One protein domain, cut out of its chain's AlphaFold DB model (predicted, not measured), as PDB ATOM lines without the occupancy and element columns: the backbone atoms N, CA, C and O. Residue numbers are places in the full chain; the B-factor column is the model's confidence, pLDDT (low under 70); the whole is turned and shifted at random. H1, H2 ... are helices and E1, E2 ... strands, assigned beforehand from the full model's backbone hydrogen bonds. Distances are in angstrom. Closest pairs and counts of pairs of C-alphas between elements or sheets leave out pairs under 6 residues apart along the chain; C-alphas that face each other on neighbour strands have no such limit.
ATOM      1  N   GLU A 118      47.678 168.871 280.811       84.25
ATOM      2  CA  GLU A 118      48.553 169.667 281.673       84.25
ATOM      3  C   GLU A 118      49.631 170.407 280.874       84.25
ATOM      4  O   GLU A 118      50.220 169.848 279.945       84.25
ATOM      5  N   ILE A 119      49.973 171.631 281.296       84.56
ATOM      6  CA  ILE A 119      50.949 172.464 280.580       84.56
ATOM      7  C   ILE A 119      52.305 171.771 280.416       84.56
ATOM      8  O   ILE A 119      52.939 171.915 279.375       84.56
ATOM      9  N   HIS A 120      52.764 171.001 281.406       82.06
ATOM     10  CA  HIS A 120      54.074 170.348 281.310       82.06
ATOM     11  C   HIS A 120      54.182 169.416 280.097       82.06
ATOM     12  O   HIS A 120      55.245 169.327 279.489       82.06
ATOM     13  N   LYS A 121      53.072 168.786 279.696       82.69
ATOM     14  CA  LYS A 121      53.023 167.939 278.504       82.69
ATOM     15  C   LYS A 121      53.058 168.772 277.223       82.69
ATOM     16  O   LYS A 121      53.690 168.365 276.257       82.69
ATOM     17  N   ILE A 122      52.449 169.963 277.232       82.19
ATOM     18  CA  ILE A 122      52.535 170.947 276.131       82.19
ATOM     19  C   ILE A 122      53.977 171.432 275.952       82.19
ATOM     20  O   ILE A 122      54.435 171.628 274.833       82.19
ATOM     21  N   MET A 123      54.712 171.581 277.053       80.44
ATOM     22  CA  MET A 123      56.136 171.924 277.051       80.44
ATOM     23  C   MET A 123      57.048 170.759 276.621       80.44
ATOM     24  O   MET A 123      58.261 170.931 276.581       80.44
ATOM     25  N   GLY A 124      56.495 169.578 276.320       78.19
ATOM     26  CA  GLY A 124      57.258 168.399 275.901       78.19
ATOM     27  C   GLY A 124      57.812 167.546 277.049       78.19
ATOM     28  O   GLY A 124      58.522 166.572 276.796       78.19
ATOM     29  N   TYR A 125      57.482 167.850 278.307       80.25
ATOM     30  CA  TYR A 125      57.895 167.021 279.439       80.25
ATOM     31  C   TYR A 125      57.009 165.773 279.555       80.25
ATOM     32  O   TYR A 125      55.783 165.866 279.611       80.25
ATOM     33  N   LYS A 126      57.638 164.592 279.641       78.69
ATOM     34  CA  LYS A 126      56.939 163.309 279.857       78.69
ATOM     35  C   LYS A 126      56.329 163.196 281.255       78.69
ATOM     36  O   LYS A 126      55.267 162.604 281.416       78.69
ATOM     37  N   GLU A 127      57.003 163.761 282.252       76.00
ATOM     38  CA  GLU A 127      56.562 163.776 283.645       76.00
ATOM     39  C   GLU A 127      56.525 165.200 284.190       76.00
ATOM     40  O   GLU A 127      57.190 166.102 283.673       76.00
ATOM     41  N   ARG A 128      55.778 165.392 285.286       74.12
ATOM     42  CA  ARG A 128      55.795 166.650 286.031       74.12
ATOM     43  C   ARG A 128      57.214 166.910 286.546       74.12
ATOM     44  O   ARG A 128      57.730 166.111 287.332       74.12
ATOM     45  N   PRO A 129      57.822 168.041 286.182       69.19
ATOM     46  CA  PRO A 129      59.118 168.418 286.709       69.19
ATOM     47  C   PRO A 129      59.070 168.558 288.231       69.19
ATOM     48  O   PRO A 129      58.194 169.234 288.774       69.19
ATOM     49  N   ARG A 130      60.018 167.934 288.932       61.50
ATOM     50  CA  ARG A 130      60.194 168.121 290.376       61.50
ATOM     51  C   ARG A 130      61.039 169.387 290.573       61.50
ATOM     52  O   ARG A 130      62.107 169.506 289.988       61.50
ATOM     53  N   PHE A 131      60.488 170.355 291.301       55.91
ATOM     54  CA  PHE A 131      60.965 171.733 291.475       55.91
ATOM     55  C   PHE A 131      62.496 171.917 291.519       55.91
ATOM     56  O   PHE A 131      63.152 171.295 292.347       55.91
ATOM     57  N   LEU A 132      63.000 172.810 290.646       47.19
ATOM     58  CA  LEU A 132      64.126 173.764 290.803       47.19
ATOM     59  C   LEU A 132      64.619 174.292 289.435       47.19
ATOM     60  O   LEU A 132      65.091 175.418 289.361       47.19
ATOM     61  N   ASN A 133      64.445 173.533 288.342       46.00
ATOM     62  CA  ASN A 133      65.080 173.855 287.050       46.00
ATOM     63  C   ASN A 133      64.137 174.143 285.872       46.00
ATOM     64  O   ASN A 133      64.613 174.553 284.814       46.00
ATOM     65  N   THR A 134      62.820 173.947 285.988       50.78
ATOM     66  CA  THR A 134      61.983 173.918 284.779       50.78
ATOM     67  C   THR A 134      61.541 175.255 284.231       50.78
ATOM     68  O   THR A 134      61.433 175.349 283.018       50.78
ATOM     69  N   PHE A 135      61.359 176.306 285.029       54.59
ATOM     70  CA  PHE A 135      60.944 177.611 284.478       54.59
ATOM     71  C   PHE A 135      62.102 178.534 284.100       54.59
ATOM     72  O   PHE A 135      61.917 179.502 283.369       54.59
ATOM     73  N   HIS A 136      63.329 178.151 284.458       54.75
ATOM     74  CA  HIS A 136      64.548 178.714 283.877       54.75
ATOM     75  C   HIS A 136      64.983 177.997 282.586       54.75
ATOM     76  O   HIS A 136      65.942 178.433 281.943       54.75
ATOM     77  N   SER A 137      64.277 176.935 282.178       67.69
ATOM     78  CA  SER A 137      64.555 176.213 280.937       67.69
ATOM     79  C   SER A 137      64.164 177.041 279.706       67.69
ATOM     80  O   SER A 137      63.303 177.928 279.750       67.69
ATOM     81  N   LYS A 138      64.804 176.746 278.569       77.62
ATOM     82  CA  LYS A 138      64.441 177.349 277.278       77.62
ATOM     83  C   LYS A 138      62.989 177.031 276.896       77.62
ATOM     84  O   LYS A 138      62.333 177.896 276.324       77.62
ATOM     85  N   ASP A 139      62.480 175.857 277.267       79.38
ATOM     86  CA  ASP A 139      61.134 175.393 276.902       79.38
ATOM     87  C   ASP A 139      60.044 176.210 277.595       79.38
ATOM     88  O   ASP A 139      59.053 176.584 276.974       79.38
ATOM     89  N   SER A 140      60.249 176.569 278.861       79.06
ATOM     90  CA  SER A 140      59.306 177.409 279.604       79.06
ATOM     91  C   SER A 140      59.251 178.834 279.067       79.06
ATOM     92  O   SER A 140      58.171 179.395 278.877       79.06
ATOM     93  N   LYS A 141      60.410 179.408 278.726       86.62
ATOM     94  CA  LYS A 141      60.470 180.693 278.014       86.62
ATOM     95  C   LYS A 141      59.771 180.592 276.658       86.62
ATOM     96  O   LYS A 141      58.969 181.458 276.318       86.62
ATOM     97  N   HIS A 142      60.037 179.531 275.901       88.75
ATOM     98  CA  HIS A 142      59.392 179.294 274.615       88.75
ATOM     99  C   HIS A 142      57.867 179.208 274.758       88.75
ATOM    100  O   HIS A 142      57.156 179.913 274.047       88.75
ATOM    101  N   PHE A 143      57.370 178.449 275.737       89.75
ATOM    102  CA  PHE A 143      55.949 178.361 276.059       89.75
ATOM    103  C   PHE A 143      55.335 179.741 276.315       89.75
ATOM    104  O   PHE A 143      54.336 180.091 275.688       89.75
ATOM    105  N   VAL A 144      55.948 180.564 277.175       91.31
ATOM    106  CA  VAL A 144      55.443 181.922 277.433       91.31
ATOM    107  C   VAL A 144      55.440 182.745 276.147       91.31
ATOM    108  O   VAL A 144      54.451 183.410 275.855       91.31
ATOM    109  N   ASN A 145      56.499 182.682 275.337       91.94
ATOM    110  CA  ASN A 145      56.552 183.433 274.086       91.94
ATOM    111  C   ASN A 145      55.438 183.037 273.102       91.94
ATOM    112  O   ASN A 145      54.847 183.919 272.479       91.94
ATOM    113  N   VAL A 146      55.144 181.739 272.989       91.56
ATOM    114  CA  VAL A 146      54.090 181.200 272.114       91.56
ATOM    115  C   VAL A 146      52.700 181.582 272.625       91.56
ATOM    116  O   VAL A 146      51.850 182.009 271.847       91.56
ATOM    117  N   PHE A 147      52.463 181.479 273.936       91.56
ATOM    118  CA  PHE A 147      51.120 181.585 274.512       91.56
ATOM    119  C   PHE A 147      50.811 182.913 275.217       91.56
ATOM    120  O   PHE A 147      49.693 183.081 275.706       91.56
ATOM    121  N   LYS A 148      51.722 183.894 275.236       91.25
ATOM    122  CA  LYS A 148      51.499 185.215 275.874       91.25
ATOM    123  C   LYS A 148      50.267 185.975 275.368       91.25
ATOM    124  O   LYS A 148      49.716 186.784 276.106       91.25
ATOM    125  N   ASN A 149      49.826 185.700 274.139       88.00
ATOM    126  CA  ASN A 149      48.646 186.319 273.521       88.00
ATOM    127  C   ASN A 149      47.383 185.434 273.593       88.00
ATOM    128  O   ASN A 149      46.376 185.747 272.968       88.00
ATOM    129  N   SER A 150      47.435 184.318 274.321       91.88
ATOM    130  CA  SER A 150      46.284 183.442 274.563       91.88
ATOM    131  C   SER A 150      45.486 183.880 275.801       91.88
ATOM    132  O   SER A 150      45.855 184.820 276.508       91.88
ATOM    133  N   ASN A 151      44.429 183.135 276.140       94.00
ATOM    134  CA  ASN A 151      43.670 183.354 277.372       94.00
ATOM    135  C   ASN A 151      44.449 183.010 278.663       94.00
ATOM    136  O   ASN A 151      43.922 183.254 279.748       94.00
ATOM    137  N   LEU A 152      45.696 182.518 278.580       94.50
ATOM    138  CA  LEU A 152      46.581 182.317 279.739       94.50
ATOM    139  C   LEU A 152      46.694 183.585 280.599       94.50
ATOM    140  O   LEU A 152      46.612 183.515 281.824       94.50
ATOM    141  N   GLY A 153      46.804 184.759 279.964       96.12
ATOM    142  CA  GLY A 153      46.850 186.037 280.676       96.12
ATOM    143  C   GLY A 153      45.604 186.294 281.535       96.12
ATOM    144  O   GLY A 153      45.730 186.812 282.643       96.12
ATOM    145  N   ARG A 154      44.416 185.866 281.078       96.50
ATOM    146  CA  ARG A 154      43.157 185.987 281.837       96.50
ATOM    147  C   ARG A 154      43.158 185.088 283.073       96.50
ATOM    148  O   ARG A 154      42.744 185.528 284.146       96.50
ATOM    149  N   ILE A 155      43.656 183.853 282.935       96.56
ATOM    150  CA  ILE A 155      43.805 182.902 284.051       96.56
ATOM    151  C   ILE A 155      44.719 183.484 285.128       96.56
ATOM    152  O   ILE A 155      44.345 183.518 286.302       96.56
ATOM    153  N   LEU A 156      45.898 183.970 284.729       97.31
ATOM    154  CA  LEU A 156      46.897 184.515 285.647       97.31
ATOM    155  C   LEU A 156      46.395 185.791 286.334       97.31
ATOM    156  O   LEU A 156      46.501 185.903 287.552       97.31
ATOM    157  N   ALA A 157      45.789 186.724 285.596       97.94
ATOM    158  CA  ALA A 157      45.241 187.950 286.182       97.94
ATOM    159  C   ALA A 157      44.124 187.657 287.198       97.94
ATOM    160  O   ALA A 157      44.117 188.226 288.289       97.94
ATOM    161  N   THR A 158      43.211 186.732 286.877       98.12
ATOM    162  CA  THR A 158      42.120 186.349 287.791       98.12
ATOM    163  C   THR A 158      42.655 185.635 289.029       98.12
ATOM    164  O   THR A 158      42.241 185.944 290.146       98.12
ATOM    165  N   SER A 159      43.617 184.725 288.850       97.88
ATOM    166  CA  SER A 159      44.278 184.030 289.960       97.88
ATOM    167  C   SER A 159      44.968 185.023 290.897       97.88
ATOM    168  O   SER A 159      44.816 184.942 292.115       97.88
ATOM    169  N   LEU A 160      45.639 186.032 290.335       97.62
ATOM    170  CA  LEU A 160      46.344 187.038 291.121       97.62
ATOM    171  C   LEU A 160      45.351 187.899 291.886       97.62
ATOM    172  O   LEU A 160      45.589 188.244 293.043       97.62
ATOM    173  N   TRP A 161      44.221 188.224 291.263       98.19
ATOM    174  CA  TRP A 161      43.170 189.005 291.895       98.19
ATOM    175  C   TRP A 161      42.606 188.319 293.138       98.19
ATOM    176  O   TRP A 161      42.523 188.964 294.183       98.19
ATOM    177  N   VAL A 162      42.354 187.008 293.083       97.88
ATOM    178  CA  VAL A 162      41.930 186.221 294.257       97.88
ATOM    179  C   VAL A 162      43.083 185.849 295.198       97.88
ATOM    180  O   VAL A 162      42.863 185.184 296.204       97.88
ATOM    181  N   GLY A 163      44.309 186.307 294.928       96.44
ATOM    182  CA  GLY A 163      45.472 186.063 295.787       96.44
ATOM    183  C   GLY A 163      45.986 184.627 295.718       96.44
ATOM    184  O   GLY A 163      46.638 184.174 296.653       96.44
ATOM    185  N   ASP A 164      45.688 183.920 294.632       95.88
ATOM    186  CA  ASP A 164      46.184 182.578 294.381       95.88
ATOM    187  C   ASP A 164      47.533 182.646 293.653       95.88
ATOM    188  O   ASP A 164      47.635 183.046 292.486       95.88
ATOM    189  N   TYR A 165      48.577 182.283 294.395       93.12
ATOM    190  CA  TYR A 165      49.966 182.241 293.941       93.12
ATOM    191  C   TYR A 165      50.403 180.858 293.460       93.12
ATOM    192  O   TYR A 165      51.513 180.726 292.947       93.12
ATOM    193  N   ASP A 166      49.538 179.850 293.577       89.94
ATOM    194  CA  ASP A 166      49.819 178.463 293.218       89.94
ATOM    195  C   ASP A 166      49.450 178.182 291.752       89.94
ATOM    196  O   ASP A 166      48.695 177.274 291.413       89.94
ATOM    197  N   VAL A 167      49.959 179.018 290.847       89.81
ATOM    198  CA  VAL A 167      49.639 178.992 289.409       89.81
ATOM    199  C   VAL A 167      50.594 178.118 288.591       89.81
ATOM    200  O   VAL A 167      50.806 178.375 287.414       89.81
ATOM    201  N   HIS A 168      51.188 177.083 289.185       86.56
ATOM    202  CA  HIS A 168      52.144 176.226 288.482       86.56
ATOM    203  C   HIS A 168      51.490 175.365 287.382       86.56
ATOM    204  O   HIS A 168      50.288 175.100 287.368       86.56
ATOM    205  N   ILE A 169      52.317 174.799 286.503       84.12
ATOM    206  CA  ILE A 169      51.947 173.972 285.328       84.12
ATOM    207  C   ILE A 169      51.182 172.665 285.572       84.12
ATOM    208  O   ILE A 169      50.914 171.920 284.630       84.12
ATOM    209  N   ALA A 170      50.868 172.365 286.826       79.19
ATOM    210  CA  ALA A 170      49.984 171.257 287.187       79.19
ATOM    211  C   ALA A 170      48.608 171.744 287.672       79.19
ATOM    212  O   ALA A 170      47.674 170.951 287.687       79.19
ATOM    213  N   ASN A 171      48.467 173.034 288.001       87.44
ATOM    214  CA  ASN A 171      47.192 173.674 288.322       87.44
ATOM    215  C   ASN A 171      46.595 174.412 287.114       87.44
ATOM    216  O   ASN A 171      45.406 174.732 287.125       87.44
ATOM    217  N   ILE A 172      47.394 174.644 286.064       89.50
ATOM    218  CA  ILE A 172      46.947 175.151 284.764       89.50
ATOM    219  C   ILE A 172      47.179 174.076 283.693       89.50
ATOM    220  O   ILE A 172      48.241 173.451 283.629       89.50
ATOM    221  N   GLY A 173      46.184 173.885 282.835       88.62
ATOM    222  CA  GLY A 173      46.259 173.043 281.643       88.62
ATOM    223  C   GLY A 173      45.516 173.685 280.482       88.62
ATOM    224  O   GLY A 173      45.119 174.848 280.556       88.62
ATOM    225  N   THR A 174      45.321 172.927 279.415       88.88
ATOM    226  CA  THR A 174      44.427 173.273 278.318       88.88
ATOM    227  C   THR A 174      43.222 172.350 278.303       88.88
ATOM    228  O   THR A 174      43.289 171.212 278.754       88.88
ATOM    229  N   SER A 175      42.112 172.855 277.790       85.81
ATOM    230  CA  SER A 175      40.964 172.064 277.365       85.81
ATOM    231  C   SER A 175      40.644 172.446 275.925       85.81
ATOM    232  O   SER A 175      40.917 173.579 275.500       85.81
ATOM    233  N   THR A 176      40.137 171.486 275.160       75.12
ATOM    234  CA  THR A 176      39.793 171.695 273.757       75.12
ATOM    235  C   THR A 176      38.309 171.980 273.647       75.12
ATOM    236  O   THR A 176      37.478 171.161 274.022       75.12
ATOM    237  N   GLU A 177      37.959 173.122 273.065       65.50
ATOM    238  CA  GLU A 177      36.585 173.401 272.664       65.50
ATOM    239  C   GLU A 177      36.574 173.798 271.189       65.50
ATOM    240  O   GLU A 177      37.313 174.688 270.771       65.50
ATOM    241  N   LYS A 178      35.748 173.124 270.375       60.38
ATOM    242  CA  LYS A 178      35.631 173.394 268.927       60.38
ATOM    243  C   LYS A 178      36.999 173.426 268.219       60.38
ATOM    244  O   LYS A 178      37.270 174.316 267.415       60.38
ATOM    245  N   ASN A 179      37.871 172.469 268.548       66.69
ATOM    246  CA  ASN A 179      39.241 172.345 268.029       66.69
ATOM    247  C   ASN A 179      40.175 173.524 268.367       66.69
ATOM    248  O   ASN A 179      41.204 173.701 267.715       66.69
ATOM    249  N   ARG A 180      39.847 174.341 269.379       70.62
ATOM    250  CA  ARG A 180      40.720 175.402 269.895       70.62
ATOM    251  C   ARG A 180      41.150 175.093 271.323       70.62
ATOM    252  O   ARG A 180      40.326 174.753 272.169       70.62
ATOM    253  N   TYR A 181      42.448 175.238 271.579       79.62
ATOM    254  CA  TYR A 181      43.010 175.105 272.918       79.62
ATOM    255  C   TYR A 181      42.733 176.359 273.733       79.62
ATOM    256  O   TYR A 181      43.097 177.471 273.341       79.62
ATOM    257  N   HIS A 182      42.145 176.158 274.901       89.56
ATOM    258  CA  HIS A 182      41.940 177.200 275.886       89.56
ATOM    259  C   HIS A 182      42.640 176.827 277.180       89.56
ATOM    260  O   HIS A 182      42.477 175.715 277.672       89.56
ATOM    261  N   PHE A 183      43.395 177.763 277.754       92.69
ATOM    262  CA  PHE A 183      43.963 177.573 279.081       92.69
ATOM    263  C   PHE A 183      42.867 177.588 280.137       92.69
ATOM    264  O   PHE A 183      41.965 178.426 280.090       92.69
ATOM    265  N   VAL A 184      42.969 176.666 281.086       93.12
ATOM    266  CA  VAL A 184      42.010 176.464 282.168       93.12
ATOM    267  C   VAL A 184      42.737 176.176 283.479       93.12
ATOM    268  O   VAL A 184      43.854 175.651 283.474       93.12
ATOM    269  N   LYS A 185      42.107 176.512 284.607       92.94
ATOM    270  CA  LYS A 185      42.658 176.314 285.958       92.94
ATOM    271  C   LYS A 185      41.834 175.310 286.757       92.94
ATOM    272  O   LYS A 185      40.615 175.430 286.771       92.94
ATOM    273  N   ILE A 186      42.481 174.350 287.424       88.62
ATOM    274  CA  ILE A 186      41.798 173.196 288.054       88.62
ATOM    275  C   ILE A 186      41.863 173.118 289.588       88.62
ATOM    276  O   ILE A 186      41.159 172.307 290.196       88.62
ATOM    277  N   ASP A 187      42.699 173.934 290.222       88.25
ATOM    278  CA  ASP A 187      42.860 173.975 291.680       88.25
ATOM    279  C   ASP A 187      42.796 175.425 292.142       88.25
ATOM    280  O   ASP A 187      43.464 176.257 291.535       88.25
ATOM    281  N   HIS A 188      42.003 175.739 293.170       93.38
ATOM    282  CA  HIS A 188      41.877 177.093 293.727       93.38
ATOM    283  C   HIS A 188      42.199 177.144 295.230       93.38
ATOM    284  O   HIS A 188      41.865 178.127 295.896       93.38
ATOM    285  N   GLY A 189      42.859 176.108 295.760       90.75
ATOM    286  CA  GLY A 189      43.103 175.877 297.188       90.75
ATOM    287  C   GLY A 189      43.963 176.919 297.902       90.75
ATOM    288  O   GLY A 189      44.048 176.910 299.124       90.75
ATOM    289  N   TRP A 190      44.603 177.842 297.187       93.88
ATOM    290  CA  TRP A 190      45.352 178.950 297.797       93.88
ATOM    291  C   TRP A 190      44.679 180.312 297.656       93.88
ATOM    292  O   TRP A 190      45.219 181.318 298.118       93.88
ATOM    293  N   SER A 191      43.470 180.347 297.093       96.94
ATOM    294  CA  SER A 191      42.692 181.576 296.973       96.94
ATOM    295  C   SER A 191      42.423 182.192 298.346       96.94
ATOM    296  O   SER A 191      42.079 181.506 299.312       96.94
ATOM    297  N   PHE A 192      42.576 183.511 298.422       97.75
ATOM    298  CA  PHE A 192      42.384 184.348 299.603       97.75
ATOM    299  C   PHE A 192      43.333 184.086 300.781       97.75
ATOM    300  O   PHE A 192      43.153 184.701 301.825       97.75
ATOM    301  N   ALA A 193      44.358 183.239 300.657       95.00
ATOM    302  CA  ALA A 193      45.279 182.981 301.765       95.00
ATOM    303  C   ALA A 193      46.043 184.258 302.178       95.00
ATOM    304  O   ALA A 193      46.804 184.812 301.385       95.00
ATOM    305  N   GLN A 194      45.864 184.713 303.425       93.19
ATOM    306  CA  GLN A 194      46.414 185.976 303.949       93.19
ATOM    307  C   GLN A 194      46.194 187.154 302.991       93.19
ATOM    308  O   GLN A 194      47.140 187.771 302.489       93.19
ATOM    309  N   PHE A 195      44.927 187.441 302.711       94.62
ATOM    310  CA  PHE A 195      44.536 188.272 301.587       94.62
ATOM    311  C   PHE A 195      44.959 189.741 301.744       94.62
ATOM    312  O   PHE A 195      44.552 190.442 302.672       94.62
ATOM    313  N   GLN A 196      45.790 190.210 300.812       94.50
ATOM    314  CA  GLN A 196      46.371 191.555 300.826       94.50
ATOM    315  C   GLN A 196      45.535 192.557 300.028       94.50
ATOM    316  O   GLN A 196      44.781 192.182 299.136       94.50
ATOM    317  N   ASP A 197      45.754 193.848 300.266       95.81
ATOM    318  CA  ASP A 197      45.035 194.931 299.576       95.81
ATOM    319  C   ASP A 197      45.482 195.166 298.130       95.81
ATOM    320  O   ASP A 197      44.767 195.805 297.366       95.81
ATOM    321  N   ARG A 198      46.670 194.681 297.750       95.44
ATOM    322  CA  ARG A 198      47.262 194.920 296.428       95.44
ATOM    323  C   ARG A 198      47.592 193.616 295.725       95.44
ATOM    324  O   ARG A 198      48.065 192.665 296.352       95.44
ATOM    325  N   MET A 199      47.377 193.595 294.416       96.00
ATOM    326  CA  MET A 199      47.924 192.558 293.550       96.00
ATOM    327  C   MET A 199      49.425 192.792 293.411       96.00
ATOM    328  O   MET A 199      49.842 193.836 292.920       96.00
ATOM    329  N   ASN A 200      50.222 191.833 293.870       94.81
ATOM    330  CA  ASN A 200      51.667 191.857 293.712       94.81
ATOM    331  C   ASN A 200      52.092 190.518 293.128       94.81
ATOM    332  O   ASN A 200      51.962 189.511 293.818       94.81
ATOM    333  N   TYR A 201      52.550 190.495 291.879       93.69
ATOM    334  CA  TYR A 201      52.953 189.249 291.216       93.69
ATOM    335  C   TYR A 201      54.430 188.905 291.473       93.69
ATOM    336  O   TYR A 201      54.902 187.828 291.122       93.69
ATOM    337  N   LYS A 202      55.187 189.794 292.121       91.81
ATOM    338  CA  LYS A 202      56.618 189.615 292.412       91.81
ATOM    339  C   LYS A 202      56.882 188.985 293.776       91.81
ATOM    340  O   LYS A 202      57.918 188.332 293.947       91.81
ATOM    341  N   SER A 203      55.945 189.090 294.715       90.50
ATOM    342  CA  SER A 203      56.061 188.512 296.059       90.50
ATOM    343  C   SER A 203      54.766 187.881 296.564       90.50
ATOM    344  O   SER A 203      53.673 188.372 296.293       90.50
ATOM    345  N   VAL A 204      54.921 186.845 297.385       90.88
ATOM    346  CA  VAL A 204      53.854 186.228 298.189       90.88
ATOM    347  C   VAL A 204      53.720 186.926 299.551       90.88
ATOM    348  O   VAL A 204      54.690 187.526 300.015       90.88
ATOM    349  N   PRO A 205      52.557 186.842 300.226       90.69
ATOM    350  CA  PRO A 205      52.348 187.487 301.525       90.69
ATOM    351  C   PRO A 205      52.979 186.747 302.716       90.69
ATOM    352  O   PRO A 205      52.955 187.260 303.831       90.69
ATOM    353  N   TRP A 206      53.543 185.556 302.507       88.44
ATOM    354  CA  TRP A 206      54.224 184.777 303.545       88.44
ATOM    355  C   TRP A 206      55.743 184.784 303.375       88.44
ATOM    356  O   TRP A 206      56.267 184.733 302.264       88.44
ATOM    357  N   SER A 207      56.458 184.806 304.498       79.94
ATOM    358  CA  SER A 207      57.924 184.820 304.555       79.94
ATOM    359  C   SER A 207      58.461 184.090 305.795       79.94
ATOM    360  O   SER A 207      57.728 183.824 306.754       79.94
ATOM    361  N   GLY A 208      59.746 183.720 305.771       77.56
ATOM    362  CA  GLY A 208      60.406 183.022 306.882       77.56
ATOM    363  C   GLY A 208      59.689 181.727 307.284       77.56
ATOM    364  O   GLY A 208      59.208 180.981 306.432       77.56
ATOM    365  N   PHE A 209      59.552 181.479 308.589       71.38
ATOM    366  CA  PHE A 209      58.860 180.291 309.114       71.38
ATOM    367  C   PHE A 209      57.381 180.205 308.715       71.38
ATOM    368  O   PHE A 209      56.827 179.109 308.649       71.38
ATOM    369  N   SER A 210      56.737 181.333 308.387       70.94
ATOM    370  CA  SER A 210      55.349 181.332 307.913       70.94
ATOM    371  C   SER A 210      55.195 180.778 306.490       70.94
ATOM    372  O   SER A 210      54.076 180.459 306.097       70.94
ATOM    373  N   ALA A 211      56.293 180.631 305.737       77.62
ATOM    374  CA  ALA A 211      56.299 180.083 304.382       77.62
ATOM    375  C   ALA A 211      56.327 178.543 304.337       77.62
ATOM    376  O   ALA A 211      56.076 177.964 303.280       77.62
ATOM    377  N   LEU A 212      56.608 177.860 305.456       76.19
ATOM    378  CA  LEU A 212      56.690 176.398 305.483       76.19
ATOM    379  C   LEU A 212      55.342 175.772 305.078       76.19
ATOM    380  O   LEU A 212      54.308 176.043 305.687       76.19
ATOM    381  N   GLY A 213      55.357 174.928 304.041       76.56
ATOM    382  CA  GLY A 213      54.155 174.273 303.513       76.56
ATOM    383  C   GLY A 213      53.225 175.186 302.701       76.56
ATOM    384  O   GLY A 213      52.097 174.786 302.415       76.56
ATOM    385  N   ARG A 214      53.674 176.395 302.340       84.25
ATOM    386  CA  ARG A 214      52.956 177.336 301.469       84.25
ATOM    387  C   ARG A 214      53.577 177.397 300.072       84.25
ATOM    388  O   ARG A 214      54.765 177.100 299.946       84.25
ATOM    389  N   PRO A 215      52.818 177.766 299.026       82.25
ATOM    390  CA  PRO A 215      53.316 177.731 297.670       82.25
ATOM    391  C   PRO A 215      54.365 178.812 297.484       82.25
ATOM    392  O   PRO A 215      54.351 179.877 298.113       82.25
ATOM    393  N   THR A 216      55.306 178.518 296.606       84.00
ATOM    394  CA  THR A 216      56.247 179.509 296.104       84.00
ATOM    395  C   THR A 216      55.535 180.498 295.184       84.00
ATOM    396  O   THR A 216      54.422 180.250 294.724       84.00
ATOM    397  N   ASN A 217      56.163 181.641 294.900       86.81
ATOM    398  CA  ASN A 217      55.595 182.590 293.948       86.81
ATOM    399  C   ASN A 217      55.740 182.085 292.499       86.81
ATOM    400  O   ASN A 217      56.771 182.330 291.871       86.81
ATOM    401  N   HIS A 218      54.694 181.455 291.964       89.00
ATOM    402  CA  HIS A 218      54.681 180.932 290.594       89.00
ATOM    403  C   HIS A 218      54.425 181.976 289.503       89.00
ATOM    404  O   HIS A 218      54.553 181.667 288.325       89.00
ATOM    405  N   TYR A 219      54.133 183.236 289.837       91.69
ATOM    406  CA  TYR A 219      54.027 184.271 288.800       91.69
ATOM    407  C   TYR A 219      55.371 184.565 288.134       91.69
ATOM    408  O   TYR A 219      55.403 184.932 286.959       91.69
ATOM    409  N   LYS A 220      56.486 184.358 288.843       86.75
ATOM    410  CA  LYS A 220      57.827 184.511 288.263       86.75
ATOM    411  C   LYS A 220      58.068 183.556 287.090       86.75
ATOM    412  O   LYS A 220      58.811 183.912 286.184       86.75
ATOM    413  N   ASP A 221      57.387 182.411 287.068       85.06
ATOM    414  CA  ASP A 221      57.509 181.395 286.016       85.06
ATOM    415  C   ASP A 221      56.998 181.888 284.648       85.06
ATOM    416  O   ASP A 221      57.381 181.354 283.608       85.06
ATOM    417  N   TYR A 222      56.160 182.931 284.641       90.50
ATOM    418  CA  TYR A 222      55.583 183.518 283.428       90.50
ATOM    419  C   TYR A 222      56.082 184.946 283.144       90.50
ATOM    420  O   TYR A 222      55.608 185.572 282.194       90.50
ATOM    421  N   ASP A 223      57.030 185.475 283.931       91.25
ATOM    422  CA  ASP A 223      57.551 186.847 283.794       91.25
ATOM    423  C   ASP A 223      58.568 186.965 282.645       91.25
ATOM    424  O   ASP A 223      59.760 187.238 282.818       91.25
ATOM    425  N   HIS A 224      58.099 186.678 281.432       90.56
ATOM    426  CA  HIS A 224      58.900 186.663 280.217       90.56
ATOM    427  C   HIS A 224      58.165 187.349 279.064       90.56
ATOM    428  O   HIS A 224      56.936 187.388 279.009       90.56
ATOM    429  N   PHE A 225      58.937 187.897 278.118       92.50
ATOM    430  CA  PHE A 225      58.435 188.492 276.868       92.50
ATOM    431  C   PHE A 225      57.327 189.542 277.055       92.50
ATOM    432  O   PHE A 225      56.467 189.698 276.185       92.50
ATOM    433  N   GLY A 226      57.342 190.246 278.190       92.69
ATOM    434  CA  GLY A 226      56.373 191.286 278.514       92.69
ATOM    435  C   GLY A 226      54.959 190.778 278.804       92.69
ATOM    436  O   GLY A 226      54.042 191.588 278.733       92.69
ATOM    437  N   LEU A 227      54.751 189.493 279.139       95.12
ATOM    438  CA  LEU A 227      53.414 188.923 279.392       95.12
ATOM    439  C   LEU A 227      52.584 189.772 280.369       95.12
ATOM    440  O   LEU A 227      51.416 190.050 280.099       95.12
ATOM    441  N   TYR A 228      53.194 190.227 281.467       95.75
ATOM    442  CA  TYR A 228      52.507 191.057 282.459       95.75
ATOM    443  C   TYR A 228      52.418 192.532 282.090       95.75
ATOM    444  O   TYR A 228      51.532 193.204 282.597       95.75
ATOM    445  N   ASN A 229      53.291 193.044 281.223       94.44
ATOM    446  CA  ASN A 229      53.413 194.484 280.968       94.44
ATOM    447  C   ASN A 229      52.855 194.914 279.606       94.44
ATOM    448  O   ASN A 229      52.689 196.107 279.385       94.44
ATOM    449  N   ASN A 230      52.547 193.973 278.708       94.75
ATOM    450  CA  ASN A 230      51.977 194.262 277.396       94.75
ATOM    451  C   ASN A 230      50.570 194.871 277.553       94.75
ATOM    452  O   ASN A 230      49.652 194.137 277.936       94.75
ATOM    453  N   PRO A 231      50.355 196.162 277.226       94.19
ATOM    454  CA  PRO A 231      49.060 196.817 277.400       94.19
ATOM    455  C   PRO A 231      47.941 196.157 276.590       94.19
ATOM    456  O   PRO A 231      46.795 196.150 277.042       94.19
ATOM    457  N   GLU A 232      48.280 195.554 275.450       94.62
ATOM    458  CA  GLU A 232      47.353 194.847 274.562       94.62
ATOM    459  C   GLU A 232      47.196 193.359 274.902       94.62
ATOM    460  O   GLU A 232      46.352 192.671 274.321       94.62
ATOM    461  N   GLY A 233      47.980 192.847 275.852       95.19
ATOM    462  CA  GLY A 233      47.915 191.464 276.305       95.19
ATOM    463  C   GLY A 233      46.682 191.175 277.162       95.19
ATOM    464  O   GLY A 233      46.171 192.040 277.881       95.19
ATOM    465  N   GLU A 234      46.225 189.922 277.138       95.94
ATOM    466  CA  GLU A 234      45.040 189.473 277.880       95.94
ATOM    467  C   GLU A 234      45.168 189.648 279.400       95.94
ATOM    468  O   GLU A 234      44.168 189.873 280.081       95.94
ATOM    469  N   PHE A 235      46.390 189.602 279.942       97.44
ATOM    470  CA  PHE A 235      46.642 189.882 281.355       97.44
ATOM    471  C   PHE A 235      46.253 191.325 281.706       97.44
ATOM    472  O   PHE A 235      45.375 191.543 282.534       97.44
ATOM    473  N   GLN A 236      46.835 192.316 281.023       96.94
ATOM    474  CA  GLN A 236      46.553 193.732 281.273       96.94
ATOM    475  C   GLN A 236      45.112 194.119 280.922       96.94
ATOM    476  O   GLN A 236      44.479 194.872 281.663       96.94
ATOM    477  N   LYS A 237      44.550 193.559 279.843       97.31
ATOM    478  CA  LYS A 237      43.121 193.710 279.519       97.31
ATOM    479  C   LYS A 237      42.231 193.214 280.657       97.31
ATOM    480  O   LYS A 237      41.286 193.907 281.026       97.31
ATOM    481  N   THR A 238      42.567 192.068 281.250       97.69
ATOM    482  CA  THR A 238      41.833 191.516 282.395       97.69
ATOM    483  C   THR A 238      42.004 192.389 283.636       97.69
ATOM    484  O   THR A 238      41.008 192.744 284.251       97.69
TER     485      THR A 238
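Overview. This is residues 118 to 238 of the 307 residues of an uncharacterized protein of Fluviispira multicolorata (UniProt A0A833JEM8). The helix H3 lies in the body, with the hairpin of E1 and E2 packing on one side of it through E2 and the short helix H6 packing on another, while two long stretches with no named element, residues 123 to 137 and 186 to 207, lie away from the middle. The tip of the hairpin at Lys 178 and the small helix H4 make the two ends of the long axis; residues 207 to 213, with H4 in them, stick out. You will find 121 residues printed, with six named helices and two named strands in the order H1 H2 H3 E1 E2 H4 H5 H6; the two strands are antiparallel. The class is mixed, helices and strands, though named elements hold 50 residues, under half of those printed. The whole is compact, with a radius of gyration of the C-alphas of 14.2 A and spans of 43 by 32 by 25 A.

Arrangement. Begin at H1, residues 119 to 122: its C-alpha 119 is 4.8 A from C-alpha 173 in E1, residues 172 to 177, the closest pair of the two. H1 and H2, residues 138 to 147, are near each other, with 8 pairs of C-alphas within 10 A. Next look at H3, residues 152 to 161, which meets H2 only through their link. Its closest C-alphas to E2, residues 180 to 185, are those of Leu 152 and Phe 183, 5.5 A apart. E1 and E2 form a hairpin, antiparallel at 144 degrees between their directions; N 175 and O 182 are within hydrogen-bond range at 2.9 A, as are N 173 and O 184 at 3.0 A. H4, residues 208 to 211, is apart from H3. H5, residues 218 to 222, only just touches H2, with 3 pairs of C-alphas within 8 A, the closest being those of Val 144 and Tyr 222 at 6.2 A. H3 and H6, residues 234 to 238, touch, with the C-alphas of Gly 153 and Phe 235 closest at 3.9 A. Every O i to N i+4 pair is within hydrogen-bond range in H2, H3 and H6; H5 has 0 of 1 but 2 of 2 O i to N i+3 pairs, and H1 and H4 are too short for an O i to N i+4 pair.

Along the chain. Find C-alpha 119 at (50.949, 172.464, 280.580), where H1 begins. H2 is 14.2 A long from first to last C-alpha, and H3 14.3 A, from (46.581, 182.317, 279.739) at C-alpha 152. E1 measures 16.0 A and E2 16.2 A. H4, H5 and H6 are short, and H6 ends at C-alpha 238, (41.833, 191.516, 282.395).

Size, cuts and confidence. The two C-alphas farthest apart, those of Lys 178 and Phe 209, are 46.9 A apart. The printed part has no cut; the links H1 to H2, E2 to H4 and H5 to H6 are long. Mean pLDDT of the printed part is 86.1, and you will find it under 70 at residues 129 to 137 and 177 to 179.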